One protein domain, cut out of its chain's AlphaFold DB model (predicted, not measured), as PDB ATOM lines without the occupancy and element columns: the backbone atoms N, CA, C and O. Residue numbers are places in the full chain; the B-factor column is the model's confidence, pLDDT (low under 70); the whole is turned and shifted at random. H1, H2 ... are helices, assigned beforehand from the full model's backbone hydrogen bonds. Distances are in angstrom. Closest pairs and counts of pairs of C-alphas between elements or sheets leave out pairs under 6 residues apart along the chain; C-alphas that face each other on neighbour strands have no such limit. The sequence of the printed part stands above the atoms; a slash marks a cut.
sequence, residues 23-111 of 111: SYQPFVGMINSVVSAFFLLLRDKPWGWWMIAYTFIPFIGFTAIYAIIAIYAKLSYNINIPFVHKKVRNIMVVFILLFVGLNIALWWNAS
ATOM      1  N   SER A  23     139.222 117.336 142.659       94.06
ATOM      2  CA  SER A  23     140.492 116.868 143.223       94.06
ATOM      3  C   SER A  23     141.509 116.376 142.178       94.06
ATOM      4  O   SER A  23     142.690 116.265 142.499       94.06
ATOM      5  N   TYR A  24     141.102 116.113 140.929       95.81
ATOM      6  CA  TYR A  24     142.032 115.815 139.828       95.81
ATOM      7  C   TYR A  24     142.520 117.065 139.086       95.81
ATOM      8  O   TYR A  24     143.543 116.982 138.408       95.81
ATOM      9  N   GLN A  25     141.848 118.215 139.221       96.38
ATOM     10  CA  GLN A  25     142.184 119.417 138.448       96.38
ATOM     11  C   GLN A  25     143.643 119.858 138.642       96.38
ATOM     12  O   GLN A  25     144.333 120.001 137.632       96.38
ATOM     13  N   PRO A  26     144.185 119.978 139.876       97.19
ATOM     14  CA  PRO A  26     145.573 120.408 140.052       97.19
ATOM     15  C   PRO A  26     146.574 119.473 139.357       97.19
ATOM     16  O   PRO A  26     147.570 119.929 138.805       97.19
ATOM     17  N   PHE A  27     146.284 118.168 139.325       97.44
ATOM     18  CA  PHE A  27     147.127 117.187 138.644       97.44
ATOM     19  C   PHE A  27     147.087 117.346 137.118       97.44
ATOM     20  O   PHE A  27     148.135 117.332 136.476       97.44
ATOM     21  N   VAL A  28     145.906 117.568 136.532       97.00
ATOM     22  CA  VAL A  28     145.769 117.860 135.092       97.00
ATOM     23  C   VAL A  28     146.521 119.140 134.722       97.00
ATOM     24  O   VAL A  28     147.265 119.162 133.741       97.00
ATOM     25  N   GLY A  29     146.396 120.187 135.542       97.31
ATOM     26  CA  GLY A  29     147.171 121.416 135.381       97.31
ATOM     27  C   GLY A  29     148.678 121.167 135.415       97.31
ATOM     28  O   GLY A  29     149.397 121.673 134.560       97.31
ATOM     29  N   MET A  30     149.144 120.328 136.342       98.06
ATOM     30  CA  MET A  30     150.554 119.965 136.476       98.06
ATOM     31  C   MET A  30     151.097 119.242 135.233       98.06
ATOM     32  O   MET A  30     152.184 119.568 134.760       98.06
ATOM     33  N   ILE A  31     150.336 118.296 134.671       97.81
ATOM     34  CA  ILE A  31     150.701 117.612 133.420       97.81
ATOM     35  C   ILE A  31     150.835 118.630 132.284       97.81
ATOM     36  O   ILE A  31     151.848 118.646 131.591       97.81
ATOM     37  N   ASN A  32     149.848 119.514 132.120       97.56
ATOM     38  CA  ASN A  32     149.871 120.540 131.074       97.56
ATOM     39  C   ASN A  32     151.050 121.513 131.234       97.56
ATOM     40  O   ASN A  32     151.642 121.934 130.239       97.56
ATOM     41  N   SER A  33     151.424 121.837 132.471       97.62
ATOM     42  CA  SER A  33     152.605 122.642 132.784       97.62
ATOM     43  C   SER A  33     153.910 121.935 132.399       97.62
ATOM     44  O   SER A  33     154.758 122.545 131.749       97.62
ATOM     45  N   VAL A  34     154.053 120.638 132.702       97.56
ATOM     46  CA  VAL A  34     155.196 119.817 132.249       97.56
ATOM     47  C   VAL A  34     155.275 119.766 130.730       97.56
ATOM     48  O   VAL A  34     156.339 120.014 130.169       97.56
ATOM     49  N   VAL A  35     154.156 119.482 130.061       96.06
ATOM     50  CA  VAL A  35     154.096 119.417 128.596       96.06
ATOM     51  C   VAL A  35     154.490 120.762 127.991       96.06
ATOM     52  O   VAL A  35     155.327 120.799 127.095       96.06
ATOM     53  N   SER A  36     153.972 121.869 128.528       93.69
ATOM     54  CA  SER A  36     154.359 123.221 128.106       93.69
ATOM     55  C   SER A  36     155.865 123.450 128.248       93.69
ATOM     56  O   SER A  36     156.505 123.858 127.284       93.69
ATOM     57  N   ALA A  37     156.452 123.142 129.408       93.12
ATOM     58  CA  ALA A  37     157.889 123.306 129.639       93.12
ATOM     59  C   ALA A  37     158.739 122.430 128.701       93.12
ATOM     60  O   ALA A  37     159.756 122.883 128.187       93.12
ATOM     61  N   PHE A  38     158.297 121.203 128.423       93.75
ATOM     62  CA  PHE A  38     158.964 120.301 127.487       93.75
ATOM     63  C   PHE A  38     158.916 120.819 126.042       93.75
ATOM     64  O   PHE A  38     159.944 120.869 125.372       93.75
ATOM     65  N   PHE A  39     157.746 121.262 125.571       91.25
ATOM     66  CA  PHE A  39     157.600 121.866 124.240       91.25
ATOM     67  C   PHE A  39     158.431 123.126 124.084       91.25
ATOM     68  O   PHE A  39     158.968 123.378 123.006       91.25
ATOM     69  N   LEU A  40     158.509 123.919 125.150       88.88
ATOM     70  CA  LEU A  40     159.410 125.045 125.180       88.88
ATOM     71  C   LEU A  40     160.843 124.531 125.020       88.88
ATOM     72  O   LEU A  40     161.455 124.864 124.024       88.88
ATOM     73  N   LEU A  41     161.344 123.613 125.843       88.31
ATOM     74  CA  LEU A  41     162.745 123.173 125.768       88.31
ATOM     75  C   LEU A  41     163.203 122.717 124.365       88.31
ATOM     76  O   LEU A  41     164.354 122.933 124.003       88.31
ATOM     77  N   LEU A  42     162.303 122.131 123.570       88.50
ATOM     78  CA  LEU A  42     162.566 121.682 122.196       88.50
ATOM     79  C   LEU A  42     162.586 122.796 121.134       88.50
ATOM     80  O   LEU A  42     162.871 122.536 119.966       88.50
ATOM     81  N   ARG A  43     162.215 124.023 121.489       84.25
ATOM     82  CA  ARG A  43     162.123 125.149 120.564       84.25
ATOM     83  C   ARG A  43     163.453 125.901 120.531       84.25
ATOM     84  O   ARG A  43     163.847 126.491 121.526       84.25
ATOM     85  N   ASP A  44     164.073 126.015 119.362       71.38
ATOM     86  CA  ASP A  44     165.280 126.839 119.160       71.38
ATOM     87  C   ASP A  44     164.962 128.346 119.119       71.38
ATOM     88  O   ASP A  44     165.160 129.028 118.111       71.38
ATOM     89  N   LYS A  45     164.383 128.897 120.190       73.44
ATOM     90  CA  LYS A  45     164.183 130.343 120.337       73.44
ATOM     91  C   LYS A  45     164.755 130.838 121.658       73.44
ATOM     92  O   LYS A  45     164.619 130.143 122.659       73.44
ATOM     93  N   PRO A  46     165.332 132.053 121.677       69.38
ATOM     94  CA  PRO A  46     165.823 132.649 122.906       69.38
ATOM     95  C   PRO A  46     164.677 132.806 123.903       69.38
ATOM     96  O   PRO A  46     163.579 133.271 123.575       69.38
ATOM     97  N   TRP A  47     164.956 132.375 125.124       74.25
ATOM     98  CA  TRP A  47     164.007 132.307 126.219       74.25
ATOM     99  C   TRP A  47     163.979 133.617 126.998       74.25
ATOM    100  O   TRP A  47     164.988 134.300 127.141       74.25
ATOM    101  N   GLY A  48     162.817 133.943 127.558       78.31
ATOM    102  CA  GLY A  48     162.677 135.019 128.533       78.31
ATOM    103  C   GLY A  48     161.917 134.543 129.762       78.31
ATOM    104  O   GLY A  48     161.133 133.594 129.685       78.31
ATOM    105  N   TRP A  49     162.086 135.246 130.885       80.19
ATOM    106  CA  TRP A  49     161.379 134.987 132.148       80.19
ATOM    107  C   TRP A  49     159.859 134.812 131.991       80.19
ATOM    108  O   TRP A  49     159.245 133.994 132.675       80.19
ATOM    109  N   TRP A  50     159.251 135.530 131.045       83.94
ATOM    110  CA  TRP A  50     157.821 135.436 130.748       83.94
ATOM    111  C   TRP A  50     157.391 134.060 130.229       83.94
ATOM    112  O   TRP A  50     156.279 133.623 130.515       83.94
ATOM    113  N   MET A  51     158.259 133.355 129.498       83.31
ATOM    114  CA  MET A  51     157.958 132.010 129.003       83.31
ATOM    115  C   MET A  51     157.989 130.981 130.132       83.31
ATOM    116  O   MET A  51     157.123 130.114 130.171       83.31
ATOM    117  N   ILE A  52     158.915 131.119 131.087       85.88
ATOM    118  CA  ILE A  52     158.928 130.303 132.309       85.88
ATOM    119  C   ILE A  52     157.623 130.524 133.071       85.88
ATOM    120  O   ILE A  52     156.916 129.558 133.340       85.88
ATOM    121  N   ALA A  53     157.235 131.780 133.319       90.06
ATOM    122  CA  ALA A  53     155.964 132.106 133.970       90.06
ATOM    123  C   ALA A  53     154.748 131.520 133.227       90.06
ATOM    124  O   ALA A  53     153.830 130.996 133.858       90.06
ATOM    125  N   TYR A  54     154.768 131.528 131.889       89.81
ATOM    126  CA  TYR A  54     153.718 130.931 131.062       89.81
ATOM    127  C   TYR A  54     153.531 129.433 131.340       89.81
ATOM    128  O   TYR A  54     152.399 128.951 131.370       89.81
ATOM    129  N   THR A  55     154.609 128.694 131.626       93.25
ATOM    130  CA  THR A  55     154.505 127.259 131.937       93.25
ATOM    131  C   THR A  55     153.740 126.969 133.228       93.25
ATOM    132  O   THR A  55     153.189 125.880 133.363       93.25
ATOM    133  N   PHE A  56     153.635 127.924 134.157       94.62
ATOM    134  CA  PHE A  56     152.860 127.766 135.393       94.62
ATOM    135  C   PHE A  56     151.364 128.035 135.195       94.62
ATOM    136  O   PHE A  56     150.562 127.607 136.026       94.62
ATOM    137  N   ILE A  57     150.968 128.715 134.111       95.19
ATOM    138  CA  ILE A  57     149.576 129.131 133.878       95.19
ATOM    139  C   ILE A  57     148.602 127.946 133.926       95.19
ATOM    140  O   ILE A  57     147.595 128.071 134.627       95.19
ATOM    141  N   PRO A  58     148.861 126.793 133.274       96.69
ATOM    142  CA  PRO A  58     147.963 125.648 133.373       96.69
ATOM    143  C   PRO A  58     147.791 125.175 134.820       96.69
ATOM    144  O   PRO A  58     146.664 125.070 135.303       96.69
ATOM    145  N   PHE A  59     148.884 124.952 135.552       97.06
ATOM    146  CA  PHE A  59     148.815 124.528 136.948       97.06
ATOM    147  C   PHE A  59     148.041 125.517 137.832       97.06
ATOM    148  O   PHE A  59     147.169 125.097 138.596       97.06
ATOM    149  N   ILE A  60     148.298 126.819 137.692       97.06
ATOM    150  CA  ILE A  60     147.604 127.871 138.446       97.06
ATOM    151  C   ILE A  60     146.115 127.900 138.089       97.06
ATOM    152  O   ILE A  60     145.277 127.891 138.988       97.06
ATOM    153  N   GLY A  61     145.772 127.884 136.799       97.06
ATOM    154  CA  GLY A  61     144.388 127.946 136.330       97.06
ATOM    155  C   GLY A  61     143.550 126.771 136.833       97.06
ATOM    156  O   GLY A  61     142.489 126.964 137.424       97.06
ATOM    157  N   PHE A  62     144.056 125.547 136.694       97.19
ATOM    158  CA  PHE A  62     143.364 124.357 137.192       97.19
ATOM    159  C   PHE A  62     143.307 124.295 138.727       97.19
ATOM    160  O   PHE A  62     142.317 123.826 139.295       97.19
ATOM    161  N   THR A  63     144.328 124.806 139.417       96.75
ATOM    162  CA  THR A  63     144.316 124.937 140.881       96.75
ATOM    163  C   THR A  63     143.284 125.964 141.348       96.75
ATOM    164  O   THR A  63     142.597 125.723 142.340       96.75
ATOM    165  N   ALA A  64     143.105 127.067 140.617       96.81
ATOM    166  CA  ALA A  64     142.076 128.062 140.903       96.81
ATOM    167  C   ALA A  64     140.663 127.481 140.730       96.81
ATOM    168  O   ALA A  64     139.816 127.670 141.602       96.81
ATOM    169  N   ILE A  65     140.426 126.700 139.668       94.94
ATOM    170  CA  ILE A  65     139.158 125.974 139.468       94.94
ATOM    171  C   ILE A  65     138.884 125.035 140.650       94.94
ATOM    172  O   ILE A  65     137.793 125.065 141.222       94.94
ATOM    173  N   TYR A  66     139.877 124.237 141.060       96.00
ATOM    174  CA  TYR A  66     139.768 123.407 142.262       96.00
ATOM    175  C   TYR A  66     139.411 124.243 143.497       96.00
ATOM    176  O   TYR A  66     138.504 123.867 144.239       96.00
ATOM    177  N   ALA A  67     140.099 125.365 143.720       95.75
ATOM    178  CA  ALA A  67     139.920 126.189 144.909       95.75
ATOM    179  C   ALA A  67     138.494 126.744 144.994       95.75
ATOM    180  O   ALA A  67     137.877 126.665 146.054       95.75
ATOM    181  N   ILE A  68     137.941 127.221 143.876       94.88
ATOM    182  CA  ILE A  68     136.554 127.701 143.799       94.88
ATOM    183  C   ILE A  68     135.579 126.586 144.197       94.88
ATOM    184  O   ILE A  68     134.723 126.792 145.058       94.88
ATOM    185  N   ILE A  69     135.736 125.385 143.628       92.81
ATOM    186  CA  ILE A  69     134.854 124.246 143.926       92.81
ATOM    187  C   ILE A  69     135.005 123.801 145.388       92.81
ATOM    188  O   ILE A  69     134.007 123.536 146.057       92.81
ATOM    189  N   ALA A  70     136.233 123.746 145.906       92.00
ATOM    190  CA  ALA A  70     136.521 123.359 147.284       92.00
ATOM    191  C   ALA A  70     135.944 124.349 148.301       92.00
ATOM    192  O   ALA A  70     135.329 123.925 149.278       92.00
ATOM    193  N   ILE A  71     136.083 125.654 148.053       93.94
ATOM    194  CA  ILE A  71     135.508 126.707 148.899       93.94
ATOM    195  C   ILE A  71     133.982 126.620 148.880       93.94
ATOM    196  O   ILE A  71     133.362 126.598 149.942       93.94
ATOM    197  N   TYR A  72     133.372 126.503 147.699       89.62
ATOM    198  CA  TYR A  72     131.921 126.372 147.572       89.62
ATOM    199  C   TYR A  72     131.391 125.128 148.302       89.62
ATOM    200  O   TYR A  72     130.471 125.223 149.114       89.62
ATOM    201  N   ALA A  73     132.020 123.968 148.100       87.25
ATOM    202  CA  ALA A  73     131.648 122.730 148.785       87.25
ATOM    203  C   ALA A  73     131.793 122.842 150.313       87.25
ATOM    204  O   ALA A  73     130.955 122.324 151.061       87.25
ATOM    205  N   LYS A  74     132.823 123.549 150.790       87.94
ATOM    206  CA  LYS A  74     133.040 123.771 152.219       87.94
ATOM    207  C   LYS A  74     131.992 124.703 152.823       87.94
ATOM    208  O   LYS A  74     131.476 124.390 153.891       87.94
ATOM    209  N   LEU A  75     131.664 125.806 152.155       88.50
ATOM    210  CA  LEU A  75     130.711 126.800 152.656       88.50
ATOM    211  C   LEU A  75     129.261 126.310 152.588       88.50
ATOM    212  O   LEU A  75     128.516 126.487 153.546       88.50
ATOM    213  N   SER A  76     128.862 125.680 151.484       84.62
ATOM    214  CA  SER A  76     127.465 125.297 151.257       84.62
ATOM    215  C   SER A  76     127.108 123.920 151.820       84.62
ATOM    216  O   SER A  76     125.955 123.695 152.179       84.62
ATOM    217  N   TYR A  77     128.078 123.002 151.927       81.44
ATOM    218  CA  TYR A  77     127.816 121.600 152.287       81.44
ATOM    219  C   TYR A  77     128.702 121.070 153.423       81.44
ATOM    220  O   TYR A  77     128.553 119.916 153.824       81.44
ATOM    221  N   ASN A  78     129.619 121.884 153.964       83.38
ATOM    222  CA  ASN A  78     130.608 121.491 154.978       83.38
ATOM    223  C   ASN A  78     131.491 120.291 154.567       83.38
ATOM    224  O   ASN A  78     132.037 119.581 155.414       83.38
ATOM    225  N   ILE A  79     131.667 120.073 153.262       83.12
ATOM    226  CA  ILE A  79     132.498 118.995 152.715       83.12
ATOM    227  C   ILE A  79     133.927 119.504 152.547       83.12
ATOM    228  O   ILE A  79     134.151 120.611 152.063       83.12
ATOM    229  N   ASN A  80     134.909 118.686 152.930       88.88
ATOM    230  CA  ASN A  80     136.315 118.970 152.667       88.88
ATOM    231  C   ASN A  80     136.792 118.162 151.456       88.88
ATOM    232  O   ASN A  80     136.759 116.930 151.479       88.88
ATOM    233  N   ILE A  81     137.228 118.853 150.406       91.12
ATOM    234  CA  ILE A  81     137.785 118.226 149.208       91.12
ATOM    235  C   ILE A  81     139.307 118.195 149.373       91.12
ATOM    236  O   ILE A  81     139.902 119.237 149.639       91.12
ATOM    237  N   PRO A  82     139.966 117.031 149.244       92.56
ATOM    238  CA  PRO A  82     141.413 116.968 149.353       92.56
ATOM    239  C   PRO A  82     142.076 117.672 148.167       92.56
ATOM    240  O   PRO A  82     141.710 117.442 147.011       92.56
ATOM    241  N   PHE A  83     143.123 118.447 148.458       90.50
ATOM    242  CA  PHE A  83     144.025 118.940 147.427       90.50
ATOM    243  C   PHE A  83     144.762 117.740 146.834       90.50
ATOM    244  O   PHE A  83     145.573 117.102 147.512       90.50
ATOM    245  N   VAL A  84     144.440 117.424 145.578       93.75
ATOM    246  CA  VAL A  84     144.919 116.254 144.831       93.75
ATOM    247  C   VAL A  84     144.316 114.928 145.304       93.75
ATOM    248  O   VAL A  84     144.456 114.502 146.458       93.75
ATOM    249  N   HIS A  85     143.698 114.212 144.363       93.75
ATOM    250  CA  HIS A  85     143.150 112.885 144.610       93.75
ATOM    251  C   HIS A  85     144.245 111.890 145.040       93.75
ATOM    252  O   HIS A  85     145.308 111.792 144.422       93.75
ATOM    253  N   LYS A  86     143.965 111.071 146.063       92.94
ATOM    254  CA  LYS A  86     144.938 110.129 146.659       92.94
ATOM    255  C   LYS A  86     145.639 109.214 145.646       92.94
ATOM    256  O   LYS A  86     146.820 108.938 145.795       92.94
ATOM    257  N   LYS A  87     144.920 108.778 144.601       93.50
ATOM    258  CA  LYS A  87     145.441 107.870 143.562       93.50
ATOM    259  C   LYS A  87     146.550 108.494 142.710       93.50
ATOM    260  O   LYS A  87     147.392 107.764 142.210       93.50
ATOM    261  N   VAL A  88     146.549 109.817 142.545       94.75
ATOM    262  CA  VAL A  88     147.514 110.529 141.687       94.75
ATOM    263  C   VAL A  88     148.498 111.372 142.485       94.75
ATOM    264  O   VAL A  88     149.377 111.987 141.901       94.75
ATOM    265  N   ARG A  89     148.402 111.383 143.819       93.38
ATOM    266  CA  ARG A  89     149.255 112.209 144.682       93.38
ATOM    267  C   ARG A  89     150.743 111.913 144.500       93.38
ATOM    268  O   ARG A  89     151.518 112.837 144.294       93.38
ATOM    269  N   ASN A  90     151.133 110.638 144.526       95.38
ATOM    270  CA  ASN A  90     152.540 110.256 144.366       95.38
ATOM    271  C   ASN A  90     153.052 110.603 142.963       95.38
ATOM    272  O   ASN A  90     154.148 111.129 142.814       95.38
ATOM    273  N   ILE A  91     152.222 110.373 141.943       95.75
ATOM    274  CA  ILE A  91     152.548 110.714 140.555       95.75
ATOM    275  C   ILE A  91     152.682 112.234 140.405       95.75
ATOM    276  O   ILE A  91     153.613 112.707 139.767       95.75
ATOM    277  N   MET A  92     151.822 113.022 141.052       96.62
ATOM    278  CA  MET A  92     151.915 114.480 141.038       96.62
ATOM    279  C   MET A  92     153.253 114.985 141.585       96.62
ATOM    280  O   MET A  92     153.820 115.901 141.002       96.62
ATOM    281  N   VAL A  93     153.790 114.374 142.645       96.19
ATOM    282  CA  VAL A  93     155.124 114.727 143.165       96.19
ATOM    283  C   VAL A  93     156.207 114.486 142.112       96.19
ATOM    284  O   VAL A  93     157.049 115.354 141.899       96.19
ATOM    285  N   VAL A  94     156.151 113.359 141.395       97.69
ATOM    286  CA  VAL A  94     157.076 113.076 140.283       97.69
ATOM    287  C   VAL A  94     156.966 114.146 139.194       97.69
ATOM    288  O   VAL A  94     157.982 114.655 138.728       97.69
ATOM    289  N   PHE A  95     155.747 114.544 138.826       97.44
ATOM    290  CA  PHE A  95     155.525 115.602 137.836       97.44
ATOM    291  C   PHE A  95     156.019 116.976 138.308       97.44
ATOM    292  O   PHE A  95     156.550 117.726 137.495       97.44
ATOM    293  N   ILE A  96     155.901 117.304 139.599       97.44
ATOM    294  CA  ILE A  96     156.461 118.539 140.171       97.44
ATOM    295  C   ILE A  96     157.985 118.543 140.041       97.44
ATOM    296  O   ILE A  96     158.551 119.523 139.563       97.44
ATOM    297  N   LEU A  97     158.650 117.446 140.419       97.81
ATOM    298  CA  LEU A  97     160.106 117.330 140.297       97.81
ATOM    299  C   LEU A  97     160.557 117.447 138.837       97.81
ATOM    300  O   LEU A  97     161.494 118.186 138.539       97.81
ATOM    301  N   LEU A  98     159.850 116.777 137.923       97.44
ATOM    302  CA  LEU A  98     160.112 116.864 136.488       97.44
ATOM    303  C   LEU A  98     159.933 118.294 135.965       97.44
ATOM    304  O   LEU A  98     160.778 118.791 135.229       97.44
ATOM    305  N   PHE A  99     158.864 118.978 136.365       97.25
ATOM    306  CA  PHE A  99     158.597 120.353 135.958       97.25
ATOM    307  C   PHE A  99     159.664 121.333 136.439       97.25
ATOM    308  O   PHE A  99     160.098 122.190 135.670       97.25
ATOM    309  N   VAL A 100     160.107 121.201 137.690       95.31
ATOM    310  CA  VAL A 100     161.211 122.005 138.226       95.31
ATOM    311  C   VAL A 100     162.487 121.730 137.431       95.31
ATOM    312  O   VAL A 100     163.125 122.675 136.976       95.31
ATOM    313  N   GLY A 101     162.813 120.459 137.178       95.00
ATOM    314  CA  GLY A 101     163.964 120.077 136.357       95.00
ATOM    315  C   GLY A 101     163.921 120.667 134.943       95.00
ATOM    316  O   GLY A 101     164.915 121.221 134.480       95.00
ATOM    317  N   LEU A 102     162.761 120.624 134.280       93.75
ATOM    318  CA  LEU A 102     162.575 121.213 132.949       93.75
ATOM    319  C   LEU A 102     162.748 122.735 132.955       93.75
ATOM    320  O   LEU A 102     163.379 123.273 132.053       93.75
ATOM    321  N   ASN A 103     162.235 123.434 133.970       91.88
ATOM    322  CA  ASN A 103     162.413 124.884 134.076       91.88
ATOM    323  C   ASN A 103     163.868 125.278 134.375       91.88
ATOM    324  O   ASN A 103     164.332 126.294 133.863       91.88
ATOM    325  N   ILE A 104     164.609 124.466 135.135       91.50
ATOM    326  CA  ILE A 104     166.057 124.651 135.327       91.50
ATOM    327  C   ILE A 104     166.806 124.436 134.005       91.50
ATOM    328  O   ILE A 104     167.679 125.227 133.657       91.50
ATOM    329  N   ALA A 105     166.454 123.403 133.236       90.00
ATOM    330  CA  ALA A 105     167.061 123.159 131.927       90.00
ATOM    331  C   ALA A 105     166.764 124.297 130.933       90.00
ATOM    332  O   ALA A 105     167.661 124.748 130.222       90.00
ATOM    333  N   LEU A 106     165.527 124.804 130.927       86.94
ATOM    334  CA  LEU A 106     165.129 125.984 130.156       86.94
ATOM    335  C   LEU A 106     165.953 127.214 130.534       86.94
ATOM    336  O   LEU A 106     166.405 127.940 129.656       86.94
ATOM    337  N   TRP A 107     166.165 127.434 131.833       85.62
ATOM    338  CA  TRP A 107     166.992 128.524 132.341       85.62
ATOM    339  C   TRP A 107     168.441 128.432 131.852       85.62
ATOM    340  O   TRP A 107     169.019 129.425 131.415       85.62
ATOM    341  N   TRP A 108     169.021 127.230 131.902       85.69
ATOM    342  CA  TRP A 108     170.390 126.994 131.453       85.69
ATOM    343  C   TRP A 108     170.557 127.218 129.947       85.69
ATOM    344  O   TRP A 108     171.531 127.827 129.534       85.69
ATOM    345  N   ASN A 109     169.596 126.781 129.127       78.69
ATOM    346  CA  ASN A 109     169.623 126.991 127.672       78.69
ATOM    347  C   ASN A 109     169.363 128.461 127.264       78.69
ATOM    348  O   ASN A 109     169.521 128.837 126.108       78.69
ATOM    349  N   ALA A 110     168.905 129.296 128.199       71.31
ATOM    350  CA  ALA A 110     168.672 130.722 127.985       71.31
ATOM    351  C   ALA A 110     169.907 131.602 128.243       71.31
ATOM    352  O   ALA A 110     169.894 132.768 127.845       71.31
ATOM    353  N   SER A 111     170.897 131.072 128.971       62.12
ATOM    354  CA  SER A 111     172.112 131.773 129.418       62.12
ATOM    355  C   SER A 111     173.266 131.539 128.451       62.12
ATOM    356  O   SER A 111     174.031 132.502 128.232       62.12
TER     357      SER A 111
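AT A GLANCE: This is residues 23 to 111 of the 111 residues of an uncharacterized protein of Hydrogenoanaerobacterium saccharovorans (UniProt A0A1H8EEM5). Three long helices make a loose, rod-shaped, up-and-down bundle, each running against the one before it, with H2 and H3 both packed on H1. The printed part has 89 residues with three named helices, H1, H2, H3 in chain order, and no named strand; the class is all helix. It is loose, with a radius of gyration of the C-alphas of 15.3 A, and spans 50 by 24 by 15 A.

IN THESE COORDINATES: H1, residues 23 to 41, begins at C-alpha 23 (140.492, 116.868, 143.223) and is 29.0 A long. H2, residues 49 to 77, is 41.4 A long, with a kink of 38 degrees near residue 56. H3, residues 89 to 110, is 31.6 A long and ends at C-alpha 110 (168.672, 130.722, 127.985).

HOW THE PARTS SIT: H1 and H2 form a helical hairpin and touch, closest at the C-alphas of Gly 29 and Phe 59, 3.9 A apart; they run opposite ways at a shallow tilt of 5 degrees. H1 touches H3, closest at the C-alphas of Val 34 and Phe 99, 5.1 A, the same way at 24 degrees, a shallow tilt. H2 and H3 are close but not clearly touching. Every O i to N i+4 pair is within hydrogen-bond range in H3, 14 of 15 in H1 and 21 of 25 in H2.

THE WHOLE: The printed part has no cut. The link from H2 to H3 is long, 11 residues. Residues 46 and 111 have pLDDT under 70.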